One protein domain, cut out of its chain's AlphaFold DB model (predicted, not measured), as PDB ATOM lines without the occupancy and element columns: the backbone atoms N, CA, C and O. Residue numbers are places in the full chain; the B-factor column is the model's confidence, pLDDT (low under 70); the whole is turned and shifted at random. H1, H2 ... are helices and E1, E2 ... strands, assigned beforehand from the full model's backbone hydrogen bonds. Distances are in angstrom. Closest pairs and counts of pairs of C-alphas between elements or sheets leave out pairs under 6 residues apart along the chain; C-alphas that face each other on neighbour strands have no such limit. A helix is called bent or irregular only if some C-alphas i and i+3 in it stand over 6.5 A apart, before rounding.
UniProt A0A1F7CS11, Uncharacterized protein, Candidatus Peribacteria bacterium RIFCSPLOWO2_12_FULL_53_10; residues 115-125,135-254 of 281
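Overview. This is residues 115 to 125 and 135 to 254 of the 281 residues of an uncharacterized protein of Candidatus Peribacteria bacterium RIFCSPLOWO2_12_FULL_53_10 (UniProt A0A1F7CS11). A small twisted sheet of four strands has the longer helices H3 and H4 over one face and short H2 over the other, making three layers; H1 only grazes the sheet at E2, and residues 180 to 190 stick out. The 131 printed residues hold four named helices and four named strands, in the order H1 E1 E2 H2 E3 E4 H3 H4. The sheet, E2 E1 E3 E4, is antiparallel; the class is mixed. The whole is compact, radius of gyration of the C-alphas 14.8 A, spanning 41 by 40 by 28 A.

Along the chain. Find C-alpha 153 at (-33.043, -31.296, -1.633), where E1, residues 153 to 158, begins its 16.4 A. Beside it look for E2, residues 164 to 169, and E3, residues 196 to 199, then E4, residues 202 to 205. H3, residues 210 to 228, runs 26.6 A. H4, residues 235 to 250, runs 23.3 A to C-alpha 250 at (-30.593, -30.584, 18.695); it is irregular, C-alphas 236 and 239 being 7.7 A apart. H1 is residues 115 to 121, H2 residues 171 to 178.

Arrangement. In hairpin E1 and E2, N 155 and O 167 are 2.8 A apart; in hairpin E3 and E4, N 197 and O 204, 2.8 A; between E1 and E3, N 156 and O 196, 2.8 A. H3 and H4 are on the same face, at heights of 8.5 A and 9.1 A over the sheet; H2 is on the opposite face. E2, H2 and E3 form a split strand-helix-strand unit, E1 between its strands, with a right-handed crossover. O i to N i+4 pairs are within hydrogen-bond range throughout H2, and in 2 of 3 in H1, 14 of 15 in H3 and 10 of 12 in H4.

Size, cuts and confidence. Residues 126 to 134 are not printed; C-alphas 125 and 135 are 19.1 A apart. The link H2 to E3 is long. Mean pLDDT of the printed part is 73.4, with residues 141 to 151 and 179 to 193 among those under 70.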
ATOM      1  N   GLN A 115     -17.656 -32.973   0.846       83.12
ATOM      2  CA  GLN A 115     -18.518 -33.313  -0.292       83.12
ATOM      3  C   GLN A 115     -19.914 -32.690  -0.147       83.12
ATOM      4  O   GLN A 115     -20.443 -32.118  -1.094       83.12
ATOM      5  N   LYS A 116     -20.503 -32.739   1.056       85.19
ATOM      6  CA  LYS A 116     -21.819 -32.137   1.323       85.19
ATOM      7  C   LYS A 116     -21.776 -30.608   1.330       85.19
ATOM      8  O   LYS A 116     -22.753 -29.976   0.945       85.19
ATOM      9  N   LEU A 117     -20.654 -30.004   1.727       84.56
ATOM     10  CA  LEU A 117     -20.439 -28.555   1.621       84.56
ATOM     11  C   LEU A 117     -20.408 -28.079   0.164       84.56
ATOM     12  O   LEU A 117     -20.913 -26.996  -0.141       84.56
ATOM     13  N   GLN A 118     -19.856 -28.893  -0.736       81.38
ATOM     14  CA  GLN A 118     -19.819 -28.589  -2.163       81.38
ATOM     15  C   GLN A 118     -21.238 -28.467  -2.742       81.38
ATOM     16  O   GLN A 118     -21.537 -27.481  -3.412       81.38
ATOM     17  N   LEU A 119     -22.153 -29.354  -2.334       78.88
ATOM     18  CA  LEU A 119     -23.573 -29.305  -2.718       78.88
ATOM     19  C   LEU A 119     -24.297 -28.025  -2.262       78.88
ATOM     20  O   LEU A 119     -25.332 -27.674  -2.817       78.88
ATOM     21  N   LEU A 120     -23.773 -27.317  -1.253       75.00
ATOM     22  CA  LEU A 120     -24.300 -26.010  -0.837       75.00
ATOM     23  C   LEU A 120     -23.756 -24.849  -1.679       75.00
ATOM     24  O   LEU A 120     -24.380 -23.787  -1.723       75.00
ATOM     25  N   SER A 121     -22.587 -25.036  -2.299       60.72
ATOM     26  CA  SER A 121     -21.816 -24.004  -3.005       60.72
ATOM     27  C   SER A 121     -22.030 -24.029  -4.525       60.72
ATOM     28  O   SER A 121     -21.888 -22.998  -5.171       60.72
ATOM     29  N   GLU A 122     -22.422 -25.172  -5.096       51.41
ATOM     30  CA  GLU A 122     -22.617 -25.404  -6.542       51.41
ATOM     31  C   GLU A 122     -23.839 -24.701  -7.171       51.41
ATOM     32  O   GLU A 122     -24.131 -24.880  -8.352       51.41
ATOM     33  N   HIS A 123     -24.556 -23.849  -6.438       50.22
ATOM     34  CA  HIS A 123     -25.716 -23.116  -6.964       50.22
ATOM     35  C   HIS A 123     -25.347 -21.849  -7.758       50.22
ATOM     36  O   HIS A 123     -26.054 -20.848  -7.701       50.22
ATOM     37  N   THR A 124     -24.241 -21.878  -8.501       36.00
ATOM     38  CA  THR A 124     -23.831 -20.808  -9.421       36.00
ATOM     39  C   THR A 124     -23.520 -21.422 -10.783       36.00
ATOM     40  O   THR A 124     -22.435 -21.966 -10.971       36.00
ATOM     41  N   GLY A 125     -24.462 -21.376 -11.728       31.52
ATOM     42  CA  GLY A 125     -24.249 -21.921 -13.072       31.52
ATOM     43  C   GLY A 125     -25.044 -21.206 -14.165       31.52
ATOM     44  O   GLY A 125     -26.276 -21.218 -14.150       31.52
ATOM     45  N   ARG A 135     -41.993 -27.466 -13.177       66.50
ATOM     46  CA  ARG A 135     -42.264 -28.139 -11.893       66.50
ATOM     47  C   ARG A 135     -40.957 -28.603 -11.265       66.50
ATOM     48  O   ARG A 135     -40.010 -28.931 -11.966       66.50
ATOM     49  N   CYS A 136     -40.898 -28.644  -9.938       69.69
ATOM     50  CA  CYS A 136     -39.786 -29.311  -9.263       69.69
ATOM     51  C   CYS A 136     -39.781 -30.811  -9.611       69.69
ATOM     52  O   CYS A 136     -40.822 -31.459  -9.485       69.69
ATOM     53  N   ARG A 137     -38.623 -31.357 -10.008       72.25
ATOM     54  CA  ARG A 137     -38.437 -32.791 -10.293       72.25
ATOM     55  C   ARG A 137     -38.877 -33.664  -9.116       72.25
ATOM     56  O   ARG A 137     -39.620 -34.618  -9.330       72.25
ATOM     57  N   TRP A 138     -38.497 -33.266  -7.905       72.56
ATOM     58  CA  TRP A 138     -38.669 -34.033  -6.670       72.56
ATOM     59  C   TRP A 138     -40.059 -33.881  -6.050       72.56
ATOM     60  O   TRP A 138     -40.780 -34.855  -5.880       72.56
ATOM     61  N   CYS A 139     -40.501 -32.651  -5.775       69.50
ATOM     62  CA  CYS A 139     -41.775 -32.423  -5.084       69.50
ATOM     63  C   CYS A 139     -42.968 -32.104  -5.997       69.50
ATOM     64  O   CYS A 139     -44.057 -31.805  -5.504       69.50
ATOM     65  N   LYS A 140     -42.758 -32.047  -7.320       72.62
ATOM     66  CA  LYS A 140     -43.759 -31.703  -8.356       72.62
ATOM     67  C   LYS A 140     -44.477 -30.349  -8.172       72.62
ATOM     68  O   LYS A 140     -45.405 -30.028  -8.928       72.62
ATOM     69  N   SER A 141     -44.039 -29.523  -7.215       67.94
ATOM     70  CA  SER A 141     -44.606 -28.197  -6.939       67.94
ATOM     71  C   SER A 141     -44.373 -27.236  -8.111       67.94
ATOM     72  O   SER A 141     -43.312 -27.258  -8.740       67.94
ATOM     73  N   LYS A 142     -45.368 -26.382  -8.396       66.06
ATOM     74  CA  LYS A 142     -45.297 -25.335  -9.432       66.06
ATOM     75  C   LYS A 142     -44.233 -24.293  -9.060       66.06
ATOM     76  O   LYS A 142     -44.239 -23.806  -7.928       66.06
ATOM     77  N   ARG A 143     -43.350 -23.916  -9.994       62.47
ATOM     78  CA  ARG A 143     -42.353 -22.849  -9.786       62.47
ATOM     79  C   ARG A 143     -42.791 -21.561 -10.486       62.47
ATOM     80  O   ARG A 143     -43.225 -21.596 -11.629       62.47
ATOM     81  N   ARG A 144     -42.679 -20.425  -9.779       54.66
ATOM     82  CA  ARG A 144     -43.036 -19.080 -10.281       54.66
ATOM     83  C   ARG A 144     -41.937 -18.416 -11.121       54.66
ATOM     84  O   ARG A 144     -42.201 -17.414 -11.764       54.66
ATOM     85  N   SER A 145     -40.715 -18.944 -11.096       48.69
ATOM     86  CA  SER A 145     -39.552 -18.356 -11.765       48.69
ATOM     87  C   SER A 145     -38.827 -19.406 -12.596       48.69
ATOM     88  O   SER A 145     -38.538 -20.493 -12.084       48.69
ATOM     89  N   VAL A 146     -38.475 -19.037 -13.828       44.31
ATOM     90  CA  VAL A 146     -37.531 -19.747 -14.698       44.31
ATOM     91  C   VAL A 146     -36.122 -19.565 -14.127       44.31
ATOM     92  O   VAL A 146     -35.341 -18.744 -14.584       44.31
ATOM     93  N   GLY A 147     -35.830 -20.273 -13.041       46.94
ATOM     94  CA  GLY A 147     -34.472 -20.467 -12.546       46.94
ATOM     95  C   GLY A 147     -34.107 -21.915 -12.820       46.94
ATOM     96  O   GLY A 147     -34.782 -22.808 -12.302       46.94
ATOM     97  N   LYS A 148     -33.099 -22.139 -13.665       50.81
ATOM     98  CA  LYS A 148     -32.678 -23.479 -14.109       50.81
ATOM     99  C   LYS A 148     -31.890 -24.246 -13.040       50.81
ATOM    100  O   LYS A 148     -31.567 -25.408 -13.231       50.81
ATOM    101  N   GLU A 149     -31.676 -23.637 -11.879       54.41
ATOM    102  CA  GLU A 149     -31.216 -24.322 -10.675       54.41
ATOM    103  C   GLU A 149     -32.319 -25.246 -10.148       54.41
ATOM    104  O   GLU A 149     -33.417 -24.796  -9.766       54.41
ATOM    105  N   GLN A 150     -32.033 -26.551 -10.129       57.12
ATOM    106  CA  GLN A 150     -32.843 -27.498  -9.376       57.12
ATOM    107  C   GLN A 150     -32.857 -27.057  -7.904       57.12
ATOM    108  O   GLN A 150     -31.822 -26.664  -7.367       57.12
ATOM    109  N   PRO A 151     -34.030 -27.027  -7.251       59.97
ATOM    110  CA  PRO A 151     -34.087 -26.645  -5.852       59.97
ATOM    111  C   PRO A 151     -33.291 -27.672  -5.039       59.97
ATOM    112  O   PRO A 151     -33.550 -28.865  -5.217       59.97
ATOM    113  N   PRO A 152     -32.387 -27.240  -4.144       73.31
ATOM    114  CA  PRO A 152     -31.660 -28.173  -3.302       73.31
ATOM    115  C   PRO A 152     -32.645 -29.040  -2.523       73.31
ATOM    116  O   PRO A 152     -33.692 -28.564  -2.056       73.31
ATOM    117  N   VAL A 153     -32.309 -30.321  -2.429       82.06
ATOM    118  CA  VAL A 153     -33.043 -31.296  -1.633       82.06
ATOM    119  C   VAL A 153     -32.228 -31.584  -0.392       82.06
ATOM    120  O   VAL A 153     -31.022 -31.807  -0.467       82.06
ATOM    121  N   PHE A 154     -32.898 -31.575   0.754       87.19
ATOM    122  CA  PHE A 154     -32.263 -31.889   2.023       87.19
ATOM    123  C   PHE A 154     -32.927 -33.101   2.647       87.19
ATOM    124  O   PHE A 154     -34.115 -33.052   2.953       87.19
ATOM    125  N   GLY A 155     -32.185 -34.177   2.852       88.81
ATOM    126  CA  GLY A 155     -32.680 -35.352   3.553       88.81
ATOM    127  C   GLY A 155     -32.758 -35.094   5.053       88.81
ATOM    128  O   GLY A 155     -31.840 -34.515   5.628       88.81
ATOM    129  N   VAL A 156     -33.840 -35.541   5.690       89.44
ATOM    130  CA  VAL A 156     -34.045 -35.452   7.141       89.44
ATOM    131  C   VAL A 156     -33.943 -36.838   7.767       89.44
ATOM    132  O   VAL A 156     -34.752 -37.719   7.471       89.44
ATOM    133  N   ARG A 157     -32.961 -37.036   8.647       89.25
ATOM    134  CA  ARG A 157     -32.809 -38.230   9.487       89.25
ATOM    135  C   ARG A 157     -33.232 -37.911  10.912       89.25
ATOM    136  O   ARG A 157     -32.942 -36.827  11.417       89.25
ATOM    137  N   LEU A 158     -33.916 -38.861  11.537       87.00
ATOM    138  CA  LEU A 158     -34.378 -38.774  12.918       87.00
ATOM    139  C   LEU A 158     -33.775 -39.949  13.684       87.00
ATOM    140  O   LEU A 158     -34.005 -41.098  13.319       87.00
ATOM    141  N   ALA A 159     -32.992 -39.656  14.715       84.12
ATOM    142  CA  ALA A 159     -32.447 -40.667  15.607       84.12
ATOM    143  C   ALA A 159     -33.479 -41.037  16.681       84.12
ATOM    144  O   ALA A 159     -34.242 -40.182  17.138       84.12
ATOM    145  N   SER A 160     -33.449 -42.283  17.156       75.69
ATOM    146  CA  SER A 160     -34.317 -42.750  18.248       75.69
ATOM    147  C   SER A 160     -34.129 -41.954  19.547       75.69
ATOM    148  O   SER A 160     -35.051 -41.858  20.349       75.69
ATOM    149  N   SER A 161     -32.960 -41.331  19.739       79.69
ATOM    150  CA  SER A 161     -32.654 -40.430  20.859       79.69
ATOM    151  C   SER A 161     -33.288 -39.033  20.743       79.69
ATOM    152  O   SER A 161     -33.126 -38.210  21.639       79.69
ATOM    153  N   GLY A 162     -33.990 -38.731  19.644       81.81
ATOM    154  CA  GLY A 162     -34.600 -37.421  19.384       81.81
ATOM    155  C   GLY A 162     -33.678 -36.405  18.698       81.81
ATOM    156  O   GLY A 162     -34.078 -35.249  18.520       81.81
ATOM    157  N   GLY A 163     -32.469 -36.823  18.309       88.88
ATOM    158  CA  GLY A 163     -31.560 -36.047  17.466       88.88
ATOM    159  C   GLY A 163     -32.010 -36.006  16.004       88.88
ATOM    160  O   GLY A 163     -32.654 -36.930  15.505       88.88
ATOM    161  N   VAL A 164     -31.667 -34.924  15.312       92.25
ATOM    162  CA  VAL A 164     -32.049 -34.666  13.920       92.25
ATOM    163  C   VAL A 164     -30.815 -34.382  13.080       92.25
ATOM    164  O   VAL A 164     -29.903 -33.690  13.523       92.25
ATOM    165  N   THR A 165     -30.805 -34.861  11.841       92.56
ATOM    166  CA  THR A 165     -29.793 -34.477  10.851       92.56
ATOM    167  C   THR A 165     -30.471 -34.072   9.551       92.56
ATOM    168  O   THR A 165     -31.328 -34.793   9.045       92.56
ATOM    169  N   ILE A 166     -30.096 -32.915   9.020       91.69
ATOM    170  CA  ILE A 166     -30.556 -32.320   7.770       91.69
ATOM    171  C   ILE A 166     -29.335 -32.164   6.867       91.69
ATOM    172  O   ILE A 166     -28.481 -31.302   7.079       91.69
ATOM    173  N   ASP A 167     -29.267 -32.999   5.841       90.19
ATOM    174  CA  ASP A 167     -28.122 -33.051   4.939       90.19
ATOM    175  C   ASP A 167     -28.528 -32.652   3.523       90.19
ATOM    176  O   ASP A 167     -29.566 -33.127   3.057       90.19
ATOM    177  N   PRO A 168     -27.736 -31.832   2.810       88.12
ATOM    178  CA  PRO A 168     -27.928 -31.670   1.376       88.12
ATOM    179  C   PRO A 168     -27.687 -33.013   0.683       88.12
ATOM    180  O   PRO A 168     -26.774 -33.750   1.067       88.12
ATOM    181  N   LEU A 169     -28.521 -33.313  -0.308       85.12
ATOM    182  CA  LEU A 169     -28.450 -34.535  -1.099       85.12
ATOM    183  C   LEU A 169     -28.204 -34.206  -2.565       85.12
ATOM    184  O   LEU A 169     -28.776 -33.244  -3.087       85.12
ATOM    185  N   ASN A 170     -27.386 -35.023  -3.222       82.44
ATOM    186  CA  ASN A 170     -27.248 -34.990  -4.676       82.44
ATOM    187  C   ASN A 170     -28.386 -35.769  -5.367       82.44
ATOM    188  O   ASN A 170     -29.128 -36.508  -4.720       82.44
ATOM    189  N   ASP A 171     -28.529 -35.605  -6.684       75.75
ATOM    190  CA  ASP A 171     -29.626 -36.225  -7.441       75.75
ATOM    191  C   ASP A 171     -29.645 -37.766  -7.316       75.75
ATOM    192  O   ASP A 171     -30.728 -38.351  -7.263       75.75
ATOM    193  N   ASP A 172     -28.482 -38.414  -7.200       76.06
ATOM    194  CA  ASP A 172     -28.367 -39.873  -7.073       76.06
ATOM    195  C   ASP A 172     -28.823 -40.362  -5.689       76.06
ATOM    196  O   ASP A 172     -29.572 -41.333  -5.588       76.06
ATOM    197  N   GLU A 173     -28.438 -39.664  -4.615       77.06
ATOM    198  CA  GLU A 173     -28.897 -39.938  -3.249       77.06
ATOM    199  C   GLU A 173     -30.413 -39.755  -3.136       77.06
ATOM    200  O   GLU A 173     -31.098 -40.561  -2.504       77.06
ATOM    201  N   VAL A 174     -30.964 -38.708  -3.757       74.19
ATOM    202  CA  VAL A 174     -32.410 -38.469  -3.729       74.19
ATOM    203  C   VAL A 174     -33.152 -39.559  -4.509       74.19
ATOM    204  O   VAL A 174     -34.161 -40.060  -4.014       74.19
ATOM    205  N   ALA A 175     -32.652 -39.975  -5.676       74.06
ATOM    206  CA  ALA A 175     -33.240 -41.075  -6.442       74.06
ATOM    207  C   ALA A 175     -33.183 -42.400  -5.662       74.06
ATOM    208  O   ALA A 175     -34.194 -43.091  -5.542       74.06
ATOM    209  N   LEU A 176     -32.034 -42.716  -5.059       73.44
ATOM    210  CA  LEU A 176     -31.837 -43.936  -4.276       73.44
ATOM    211  C   LEU A 176     -32.776 -44.014  -3.064       73.44
ATOM    212  O   LEU A 176     -33.268 -45.089  -2.733       73.44
ATOM    213  N   HIS A 177     -33.036 -42.883  -2.405       71.88
ATOM    214  CA  HIS A 177     -33.843 -42.854  -1.187       71.88
ATOM    215  C   HIS A 177     -35.333 -42.567  -1.411       71.88
ATOM    216  O   HIS A 177     -36.133 -42.884  -0.526       71.88
ATOM    217  N   PHE A 178     -35.723 -41.954  -2.535       71.12
ATOM    218  CA  PHE A 178     -37.074 -41.409  -2.703       71.12
ATOM    219  C   PHE A 178     -37.759 -41.697  -4.052       71.12
ATOM    220  O   PHE A 178     -38.952 -41.396  -4.160       71.12
ATOM    221  N   ASP A 179     -37.092 -42.290  -5.055       64.12
ATOM    222  CA  ASP A 179     -37.774 -42.746  -6.279       64.12
ATOM    223  C   ASP A 179     -38.377 -44.154  -6.107       64.12
ATOM    224  O   ASP A 179     -37.746 -45.095  -5.632       64.12
ATOM    225  N   ALA A 180     -39.627 -44.312  -6.557       50.34
ATOM    226  CA  ALA A 180     -40.482 -45.488  -6.349       50.34
ATOM    227  C   ALA A 180     -39.999 -46.812  -6.990       50.34
ATOM    228  O   ALA A 180     -40.654 -47.838  -6.818       50.34
ATOM    229  N   PHE A 181     -38.881 -46.810  -7.724       39.06
ATOM    230  CA  PHE A 181     -38.265 -48.024  -8.281       39.06
ATOM    231  C   PHE A 181     -37.208 -48.648  -7.351       39.06
ATOM    232  O   PHE A 181     -36.854 -49.812  -7.532       39.06
ATOM    233  N   GLY A 182     -36.742 -47.917  -6.330       36.69
ATOM    234  CA  GLY A 182     -35.902 -48.447  -5.259       36.69
ATOM    235  C   GLY A 182     -36.775 -49.122  -4.209       36.69
ATOM    236  O   GLY A 182     -37.456 -48.469  -3.424       36.69
ATOM    237  N   SER A 183     -36.820 -50.448  -4.252       38.56
ATOM    238  CA  SER A 183     -37.711 -51.283  -3.455       38.56
ATOM    239  C   SER A 183     -37.747 -50.928  -1.962       38.56
ATOM    240  O   SER A 183     -36.719 -50.741  -1.315       38.56
ATOM    241  N   ALA A 184     -38.952 -50.986  -1.397       37.47
ATOM    242  CA  ALA A 184     -39.262 -50.950   0.032       37.47
ATOM    243  C   ALA A 184     -38.677 -52.136   0.844       37.47
ATOM    244  O   ALA A 184     -39.274 -52.558   1.833       37.47
ATOM    245  N   LYS A 185     -37.542 -52.718   0.431       36.91
ATOM    246  CA  LYS A 185     -36.993 -53.969   0.978       36.91
ATOM    247  C   LYS A 185     -35.627 -53.876   1.658       36.91
ATOM    248  O   LYS A 185     -35.187 -54.881   2.198       36.91
ATOM    249  N   GLU A 186     -35.013 -52.700   1.757       37.44
ATOM    250  CA  GLU A 186     -33.735 -52.534   2.485       37.44
ATOM    251  C   GLU A 186     -33.846 -51.642   3.736       37.44
ATOM    252  O   GLU A 186     -32.851 -51.277   4.356       37.44
ATOM    253  N   ALA A 187     -35.073 -51.340   4.176       39.69
ATOM    254  CA  ALA A 187     -35.335 -50.560   5.391       39.69
ATOM    255  C   ALA A 187     -35.192 -51.357   6.708       39.69
ATOM    256  O   ALA A 187     -35.479 -50.825   7.778       39.69
ATOM    257  N   LEU A 188     -34.734 -52.612   6.659       36.53
ATOM    258  CA  LEU A 188     -34.334 -53.390   7.834       36.53
ATOM    259  C   LEU A 188     -32.878 -53.838   7.659       36.53
ATOM    260  O   LEU A 188     -32.621 -54.914   7.130       36.53
ATOM    261  N   GLY A 189     -31.923 -53.007   8.089       33.41
ATOM    262  CA  GLY A 189     -30.528 -53.448   8.228       33.41
ATOM    263  C   GLY A 189     -29.422 -52.431   7.942       33.41
ATOM    264  O   GLY A 189     -28.258 -52.774   8.120       33.41
ATOM    265  N   SER A 190     -29.732 -51.193   7.544       34.25
ATOM    266  CA  SER A 190     -28.739 -50.111   7.467       34.25
ATOM    267  C   SER A 190     -29.205 -48.920   8.295       34.25
ATOM    268  O   SER A 190     -30.317 -48.426   8.127       34.25
ATOM    269  N   ASP A 191     -28.337 -48.452   9.182       42.12
ATOM    270  CA  ASP A 191     -28.477 -47.355  10.149       42.12
ATOM    271  C   ASP A 191     -28.663 -45.951   9.493       42.12
ATOM    272  O   ASP A 191     -28.202 -44.925   9.991       42.12
ATOM    273  N   LYS A 192     -29.255 -45.886   8.286       53.28
ATOM    274  CA  LYS A 192     -29.177 -44.751   7.341       53.28
ATOM    275  C   LYS A 192     -30.497 -44.419   6.617       53.28
ATOM    276  O   LYS A 192     -30.471 -43.941   5.486       53.28
ATOM    277  N   GLY A 193     -31.659 -44.655   7.226       69.81
ATOM    278  CA  GLY A 193     -32.953 -44.280   6.630       69.81
ATOM    279  C   GLY A 193     -33.297 -42.790   6.799       69.81
ATOM    280  O   GLY A 193     -33.225 -42.261   7.909       69.81
ATOM    281  N   TYR A 194     -33.710 -42.104   5.726       79.00
ATOM    282  CA  TYR A 194     -34.305 -40.762   5.808       79.00
ATOM    283  C   TYR A 194     -35.803 -40.851   6.144       79.00
ATOM    284  O   TYR A 194     -36.551 -41.584   5.501       79.00
ATOM    285  N   ALA A 195     -36.261 -40.060   7.116       83.50
ATOM    286  CA  ALA A 195     -37.682 -39.927   7.463       83.50
ATOM    287  C   ALA A 195     -38.472 -39.103   6.424       83.50
ATOM    288  O   ALA A 195     -39.703 -39.151   6.351       83.50
ATOM    289  N   GLY A 196     -37.754 -38.310   5.632       85.62
ATOM    290  CA  GLY A 196     -38.294 -37.493   4.562       85.62
ATOM    291  C   GLY A 196     -37.234 -36.561   3.993       85.62
ATOM    292  O   GLY A 196     -36.053 -36.663   4.325       85.62
ATOM    293  N   PHE A 197     -37.668 -35.612   3.174       86.81
ATOM    294  CA  PHE A 197     -36.807 -34.592   2.594       86.81
ATOM    295  C   PHE A 197     -37.475 -33.216   2.564       86.81
ATOM    296  O   PHE A 197     -38.694 -33.086   2.472       86.81
ATOM    297  N   ILE A 198     -36.674 -32.159   2.623       85.25
ATOM    298  CA  ILE A 198     -37.099 -30.774   2.450       85.25
ATOM    299  C   ILE A 198     -36.758 -30.355   1.024       85.25
ATOM    300  O   ILE A 198     -35.609 -30.432   0.597       85.25
ATOM    301  N   CYS A 199     -37.756 -29.880   0.286       81.31
ATOM    302  CA  CYS A 199     -37.587 -29.348  -1.061       81.31
ATOM    303  C   CYS A 199     -38.604 -28.230  -1.303       81.31
ATOM    304  O   CYS A 199     -39.748 -28.309  -0.859       81.31
ATOM    305  N   CYS A 200     -38.206 -27.163  -2.003       72.06
ATOM    306  CA  CYS A 200     -39.076 -26.007  -2.276       72.06
ATOM    307  C   CYS A 200     -39.797 -25.464  -1.023       72.06
ATOM    308  O   CYS A 200     -40.979 -25.122  -1.086       72.06
ATOM    309  N   SER A 201     -39.090 -25.409   0.112       71.69
ATOM    310  CA  SER A 201     -39.614 -24.920   1.398       71.69
ATOM    311  C   SER A 201     -40.786 -25.740   1.961       71.69
ATOM    312  O   SER A 201     -41.552 -25.247   2.788       71.69
ATOM    313  N   LYS A 202     -40.929 -26.993   1.524       78.81
ATOM    314  CA  LYS A 202     -41.888 -27.967   2.042       78.81
ATOM    315  C   LYS A 202     -41.145 -29.197   2.530       78.81
ATOM    316  O   LYS A 202     -40.162 -29.608   1.919       78.81
ATOM    317  N   PHE A 203     -41.649 -29.787   3.601       84.81
ATOM    318  CA  PHE A 203     -41.194 -31.083   4.068       84.81
ATOM    319  C   PHE A 203     -42.078 -32.186   3.480       84.81
ATOM    320  O   PHE A 203     -43.303 -32.159   3.611       84.81
ATOM    321  N   HIS A 204     -41.436 -33.128   2.804       83.00
ATOM    322  CA  HIS A 204     -42.019 -34.290   2.158       83.00
ATOM    323  C   HIS A 204     -41.637 -35.520   2.965       83.00
ATOM    324  O   HIS A 204     -40.468 -35.884   3.049       83.00
ATOM    325  N   ARG A 205     -42.631 -36.138   3.593       79.25
ATOM    326  CA  ARG A 205     -42.442 -37.341   4.402       79.25
ATOM    327  C   ARG A 205     -42.428 -38.574   3.520       79.25
ATOM    328  O   ARG A 205     -43.174 -38.628   2.545       79.25
ATOM    329  N   THR A 206     -41.622 -39.550   3.905       73.19
ATOM    330  CA  THR A 206     -41.519 -40.838   3.206       73.19
ATOM    331  C   THR A 206     -41.869 -42.016   4.103       73.19
ATOM    332  O   THR A 206     -42.308 -43.046   3.600       73.19
ATOM    333  N   THR A 207     -41.757 -41.869   5.426       67.38
ATOM    334  CA  THR A 207     -42.101 -42.921   6.390       67.38
ATOM    335  C   THR A 207     -43.493 -42.711   6.998       67.38
ATOM    336  O   THR A 207     -43.871 -41.601   7.371       67.38
ATOM    337  N   ASN A 208     -44.255 -43.805   7.128       62.09
ATOM    338  CA  ASN A 208     -45.592 -43.823   7.746       62.09
ATOM    339  C   ASN A 208     -45.597 -44.377   9.184       62.09
ATOM    340  O   ASN A 208     -46.662 -44.560   9.765       62.09
ATOM    341  N   VAL A 209     -44.427 -44.649   9.769       71.12
ATOM    342  CA  VAL A 209     -44.305 -45.162  11.144       71.12
ATOM    343  C   VAL A 209     -44.722 -44.072  12.136       71.12
ATOM    344  O   VAL A 209     -44.100 -43.012  12.151       71.12
ATOM    345  N   GLU A 210     -45.738 -44.320  12.970       65.81
ATOM    346  CA  GLU A 210     -46.382 -43.305  13.829       65.81
ATOM    347  C   GLU A 210     -45.395 -42.517  14.714       65.81
ATOM    348  O   GLU A 210     -45.399 -41.289  14.693       65.81
ATOM    349  N   GLY A 211     -44.449 -43.176  15.393       68.50
ATOM    350  CA  GLY A 211     -43.462 -42.471  16.232       68.50
ATOM    351  C   GLY A 211     -42.469 -41.589  15.451       68.50
ATOM    352  O   GLY A 211     -42.076 -40.506  15.902       68.50
ATOM    353  N   VAL A 212     -42.085 -42.016  14.243       71.06
ATOM    354  CA  VAL A 212     -41.215 -41.236  13.341       71.06
ATOM    355  C   VAL A 212     -42.003 -40.078  12.731       71.06
ATOM    356  O   VAL A 212     -41.486 -38.967  12.614       71.06
ATOM    357  N   LYS A 213     -43.274 -40.320  12.401       71.94
ATOM    358  CA  LYS A 213     -44.215 -39.336  11.869       71.94
ATOM    359  C   LYS A 213     -44.403 -38.173  12.841       71.94
ATOM    360  O   LYS A 213     -44.226 -37.025  12.431       71.94
ATOM    361  N   ASP A 214     -44.666 -38.462  14.110       79.75
ATOM    362  CA  ASP A 214     -44.857 -37.441  15.145       79.75
ATOM    363  C   ASP A 214     -43.591 -36.610  15.358       79.75
ATOM    364  O   ASP A 214     -43.634 -35.382  15.457       79.75
ATOM    365  N   SER A 215     -42.434 -37.270  15.381       82.94
ATOM    366  CA  SER A 215     -41.136 -36.606  15.530       82.94
ATOM    367  C   SER A 215     -40.826 -35.689  14.342       82.94
ATOM    368  O   SER A 215     -40.362 -34.561  14.525       82.94
ATOM    369  N   ALA A 216     -41.145 -36.130  13.124       83.50
ATOM    370  CA  ALA A 216     -40.960 -35.350  11.908       83.50
ATOM    371  C   ALA A 216     -41.909 -34.138  11.839       83.50
ATOM    372  O   ALA A 216     -41.507 -33.051  11.420       83.50
ATOM    373  N   GLU A 217     -43.162 -34.293  12.280       85.12
ATOM    374  CA  GLU A 217     -44.133 -33.197  12.360       85.12
ATOM    375  C   GLU A 217     -43.757 -32.158  13.422       85.12
ATOM    376  O   GLU A 217     -43.862 -30.952  13.159       85.12
ATOM    377  N   LYS A 218     -43.268 -32.601  14.589       89.31
ATOM    378  CA  LYS A 218     -42.738 -31.720  15.643       89.31
ATOM    379  C   LYS A 218     -41.561 -30.897  15.129       89.31
ATOM    380  O   LYS A 218     -41.589 -29.670  15.234       89.31
ATOM    381  N   LEU A 219     -40.582 -31.546  14.494       91.38
ATOM    382  CA  LEU A 219     -39.447 -30.872  13.863       91.38
ATOM    383  C   LEU A 219     -39.908 -29.838  12.828       91.38
ATOM    384  O   LEU A 219     -39.500 -28.679  12.873       91.38
ATOM    385  N   TRP A 220     -40.769 -30.238  11.888       90.19
ATOM    386  CA  TRP A 220     -41.188 -29.343  10.812       90.19
ATOM    387  C   TRP A 220     -42.016 -28.159  11.316       90.19
ATOM    388  O   TRP A 220     -41.914 -27.053  10.785       90.19
ATOM    389  N   SER A 221     -42.831 -28.355  12.351       90.44
ATOM    390  CA  SER A 221     -43.584 -27.267  12.981       90.44
ATOM    391  C   SER A 221     -42.652 -26.284  13.692       90.44
ATOM    392  O   SER A 221     -42.769 -25.081  13.464       90.44
ATOM    393  N   TRP A 222     -41.651 -26.791  14.421       92.12
ATOM    394  CA  TRP A 222     -40.614 -25.980  15.067       92.12
ATOM    395  C   TRP A 222     -39.794 -25.155  14.060       92.12
ATOM    396  O   TRP A 222     -39.526 -23.971  14.287       92.12
ATOM    397  N   ILE A 223     -39.441 -25.750  12.913       90.44
ATOM    398  CA  ILE A 223     -38.760 -25.059  11.805       90.44
ATOM    399  C   ILE A 223     -39.662 -23.970  11.214       90.44
ATOM    400  O   ILE A 223     -39.230 -22.827  11.061       90.44
ATOM    401  N   ARG A 224     -40.919 -24.296  10.881       87.38
ATOM    402  CA  ARG A 224     -41.850 -23.358  10.228       87.38
ATOM    403  C   ARG A 224     -42.102 -22.105  11.052       87.38
ATOM    404  O   ARG A 224     -42.137 -21.018  10.474       87.38
ATOM    405  N   GLU A 225     -42.259 -22.243  12.363       88.31
ATOM    406  CA  GLU A 225     -42.449 -21.116  13.277       88.31
ATOM    407  C   GLU A 225     -41.286 -20.113  13.169       88.31
ATOM    408  O   GLU A 225     -41.490 -18.922  12.927       88.31
ATOM    409  N   ARG A 226     -40.045 -20.614  13.212       87.38
ATOM    410  CA  ARG A 226     -38.820 -19.798  13.143       87.38
ATOM    411  C   ARG A 226     -38.552 -19.202  11.769       87.38
ATOM    412  O   ARG A 226     -38.059 -18.079  11.671       87.38
ATOM    413  N   VAL A 227     -38.874 -19.927  10.701       82.25
ATOM    414  CA  VAL A 227     -38.752 -19.407   9.330       82.25
ATOM    415  C   VAL A 227     -39.770 -18.292   9.082       82.25
ATOM    416  O   VAL A 227     -39.427 -17.269   8.486       82.25
ATOM    417  N   SER A 228     -41.001 -18.457   9.573       76.25
ATOM    418  CA  SER A 228     -42.075 -17.467   9.410       76.25
ATOM    419  C   SER A 228     -41.761 -16.168  10.150       76.25
ATOM    420  O   SER A 228     -41.924 -15.089   9.582       76.25
ATOM    421  N   ALA A 229     -41.195 -16.261  11.359       72.31
ATOM    422  CA  ALA A 229     -40.748 -15.110  12.147       72.31
ATOM    423  C   ALA A 229     -39.640 -14.271  11.473       72.31
ATOM    424  O   ALA A 229     -39.382 -13.139  11.876       72.31
ATOM    425  N   ARG A 230     -38.971 -14.813  10.445       70.12
ATOM    426  CA  ARG A 230     -37.898 -14.145   9.688       70.12
ATOM    427  C   ARG A 230     -38.350 -13.633   8.312       70.12
ATOM    428  O   ARG A 230     -37.510 -13.191   7.539       70.12
ATOM    429  N   HIS A 231     -39.652 -13.685   8.004       65.19
ATOM    430  CA  HIS A 231     -40.228 -13.358   6.689       65.19
ATOM    431  C   HIS A 231     -39.656 -14.192   5.521       65.19
ATOM    432  O   HIS A 231     -39.696 -13.776   4.364       65.19
ATOM    433  N   GLY A 232     -39.166 -15.403   5.816       64.25
ATOM    434  CA  GLY A 232     -38.590 -16.325   4.836       64.25
ATOM    435  C   GLY A 232     -37.058 -16.338   4.800       64.25
ATOM    436  O   GLY A 232     -36.376 -15.606   5.511       64.25
ATOM    437  N   ILE A 233     -36.507 -17.235   3.978       68.69
ATOM    438  CA  ILE A 233     -35.061 -17.438   3.807       68.69
ATOM    439  C   ILE A 233     -34.720 -17.282   2.324       68.69
ATOM    440  O   ILE A 233     -35.400 -17.833   1.456       68.69
ATOM    441  N   TRP A 234     -33.648 -16.548   2.026       65.25
ATOM    442  CA  TRP A 234     -33.120 -16.434   0.667       65.25
ATOM    443  C   TRP A 234     -32.656 -17.796   0.146       65.25
ATOM    444  O   TRP A 234     -31.901 -18.485   0.827       65.25
ATOM    445  N   LYS A 235     -33.032 -18.151  -1.092       64.94
ATOM    446  CA  LYS A 235     -32.746 -19.472  -1.687       64.94
ATOM    447  C   LYS A 235     -31.272 -19.878  -1.579       64.94
ATOM    448  O   LYS A 235     -30.996 -20.972  -1.096       64.94
ATOM    449  N   ARG A 236     -30.353 -18.963  -1.912       65.31
ATOM    450  CA  ARG A 236     -28.892 -19.159  -1.822       65.31
ATOM    451  C   ARG A 236     -28.371 -19.493  -0.418       65.31
ATOM    452  O   ARG A 236     -27.324 -20.103  -0.286       65.31
ATOM    453  N   ASN A 237     -29.112 -19.130   0.630       74.12
ATOM    454  CA  ASN A 237     -28.718 -19.357   2.022       74.12
ATOM    455  C   ASN A 237     -29.507 -20.503   2.676       74.12
ATOM    456  O   ASN A 237     -29.323 -20.761   3.864       74.12
ATOM    457  N   THR A 238     -30.384 -21.191   1.935       79.38
ATOM    458  CA  THR A 238     -31.303 -22.194   2.502       79.38
ATOM    459  C   THR A 238     -30.556 -23.272   3.280       79.38
ATOM    460  O   THR A 238     -30.941 -23.567   4.406       79.38
ATOM    461  N   GLY A 239     -29.461 -23.808   2.730       83.75
ATOM    462  CA  GLY A 239     -28.675 -24.846   3.401       83.75
ATOM    463  C   GLY A 239     -28.058 -24.376   4.717       83.75
ATOM    464  O   GLY A 239     -28.239 -25.024   5.743       83.75
ATOM    465  N   PHE A 240     -27.424 -23.200   4.723       86.50
ATOM    466  CA  PHE A 240     -26.859 -22.599   5.937       86.50
ATOM    467  C   PHE A 240     -27.914 -22.359   7.027       86.50
ATOM    468  O   PHE A 240     -27.666 -22.615   8.202       86.50
ATOM    469  N   TYR A 241     -29.110 -21.905   6.649       87.56
ATOM    470  CA  TYR A 241     -30.208 -21.725   7.601       87.56
ATOM    471  C   TYR A 241     -30.779 -23.053   8.104       87.56
ATOM    472  O   TYR A 241     -31.100 -23.162   9.283       87.56
ATOM    473  N   LEU A 242     -30.917 -24.063   7.243       89.00
ATOM    474  CA  LEU A 242     -31.384 -25.381   7.670       89.00
ATOM    475  C   LEU A 242     -30.401 -26.030   8.647       89.00
ATOM    476  O   LEU A 242     -30.845 -26.622   9.625       89.00
ATOM    477  N   LYS A 243     -29.089 -25.844   8.453       92.06
ATOM    478  CA  LYS A 243     -28.072 -26.297   9.410       92.06
ATOM    479  C   LYS A 243     -28.093 -25.520  10.725       92.06
ATOM    480  O   LYS A 243     -27.961 -26.144  11.773       92.06
ATOM    481  N   GLU A 244     -28.327 -24.203  10.704       93.75
ATOM    482  CA  GLU A 244     -28.602 -23.441  11.938       93.75
ATOM    483  C   GLU A 244     -29.784 -24.055  12.698       93.75
ATOM    484  O   GLU A 244     -29.690 -24.300  13.899       93.75
ATOM    485  N   LEU A 245     -30.895 -24.305  12.003       93.19
ATOM    486  CA  LEU A 245     -32.119 -24.821  12.611       93.19
ATOM    487  C   LEU A 245     -31.960 -26.254  13.122       93.19
ATOM    488  O   LEU A 245     -32.447 -26.549  14.207       93.19
ATOM    489  N   GLU A 246     -31.262 -27.124  12.394       94.62
ATOM    490  CA  GLU A 246     -30.904 -28.461  12.872       94.62
ATOM    491  C   GLU A 246     -30.098 -28.382  14.169       94.62
ATOM    492  O   GLU A 246     -30.461 -29.013  15.162       94.62
ATOM    493  N   TRP A 247     -29.024 -27.588  14.173       95.88
ATOM    494  CA  TRP A 247     -28.156 -27.471  15.336       95.88
ATOM    495  C   TRP A 247     -28.930 -26.945  16.545       95.88
ATOM    496  O   TRP A 247     -28.870 -27.531  17.625       95.88
ATOM    497  N   LYS A 248     -29.729 -25.892  16.356       94.94
ATOM    498  CA  LYS A 248     -30.568 -25.325  17.414       94.94
ATOM    499  C   LYS A 248     -31.641 -26.288  17.890       94.94
ATOM    500  O   LYS A 248     -31.882 -26.365  19.088       94.94
ATOM    501  N   TYR A 249     -32.259 -27.051  16.990       94.75
ATOM    502  CA  TYR A 249     -33.208 -28.081  17.386       94.75
ATOM    503  C   TYR A 249     -32.517 -29.106  18.284       94.75
ATOM    504  O   TYR A 249     -33.016 -29.392  19.367       94.75
ATOM    505  N   ASN A 250     -31.340 -29.602  17.905       94.69
ATOM    506  CA  ASN A 250     -30.593 -30.584  18.695       94.69
ATOM    507  C   ASN A 250     -30.089 -30.042  20.041       94.69
ATOM    508  O   ASN A 250     -29.949 -30.813  20.983       94.69
ATOM    509  N   ASN A 251     -29.873 -28.730  20.153       94.94
ATOM    510  CA  ASN A 251     -29.392 -28.073  21.371       94.94
ATOM    511  C   ASN A 251     -30.498 -27.311  22.128       94.94
ATOM    512  O   ASN A 251     -30.208 -26.582  23.070       94.94
ATOM    513  N   ARG A 252     -31.777 -27.488  21.760       93.44
ATOM    514  CA  ARG A 252     -32.916 -26.694  22.270       93.44
ATOM    515  C   ARG A 252     -33.150 -26.781  23.780       93.44
ATOM    516  O   ARG A 252     -33.830 -25.925  24.331       93.44
ATOM    517  N   SER A 253     -32.658 -27.836  24.428       93.00
ATOM    518  CA  SER A 253     -32.767 -28.047  25.877       93.00
ATOM    519  C   SER A 253     -31.602 -27.447  26.665       93.00
ATOM    520  O   SER A 253     -31.619 -27.492  27.890       93.00
ATOM    521  N   ILE A 254     -30.576 -26.948  25.976       95.12
ATOM    522  CA  ILE A 254     -29.387 -26.355  26.581       95.12
ATOM    523  C   ILE A 254     -29.590 -24.845  26.691       95.12
ATOM    524  O   ILE A 254     -30.142 -24.221  25.782       95.12
TER     525      ILE A 254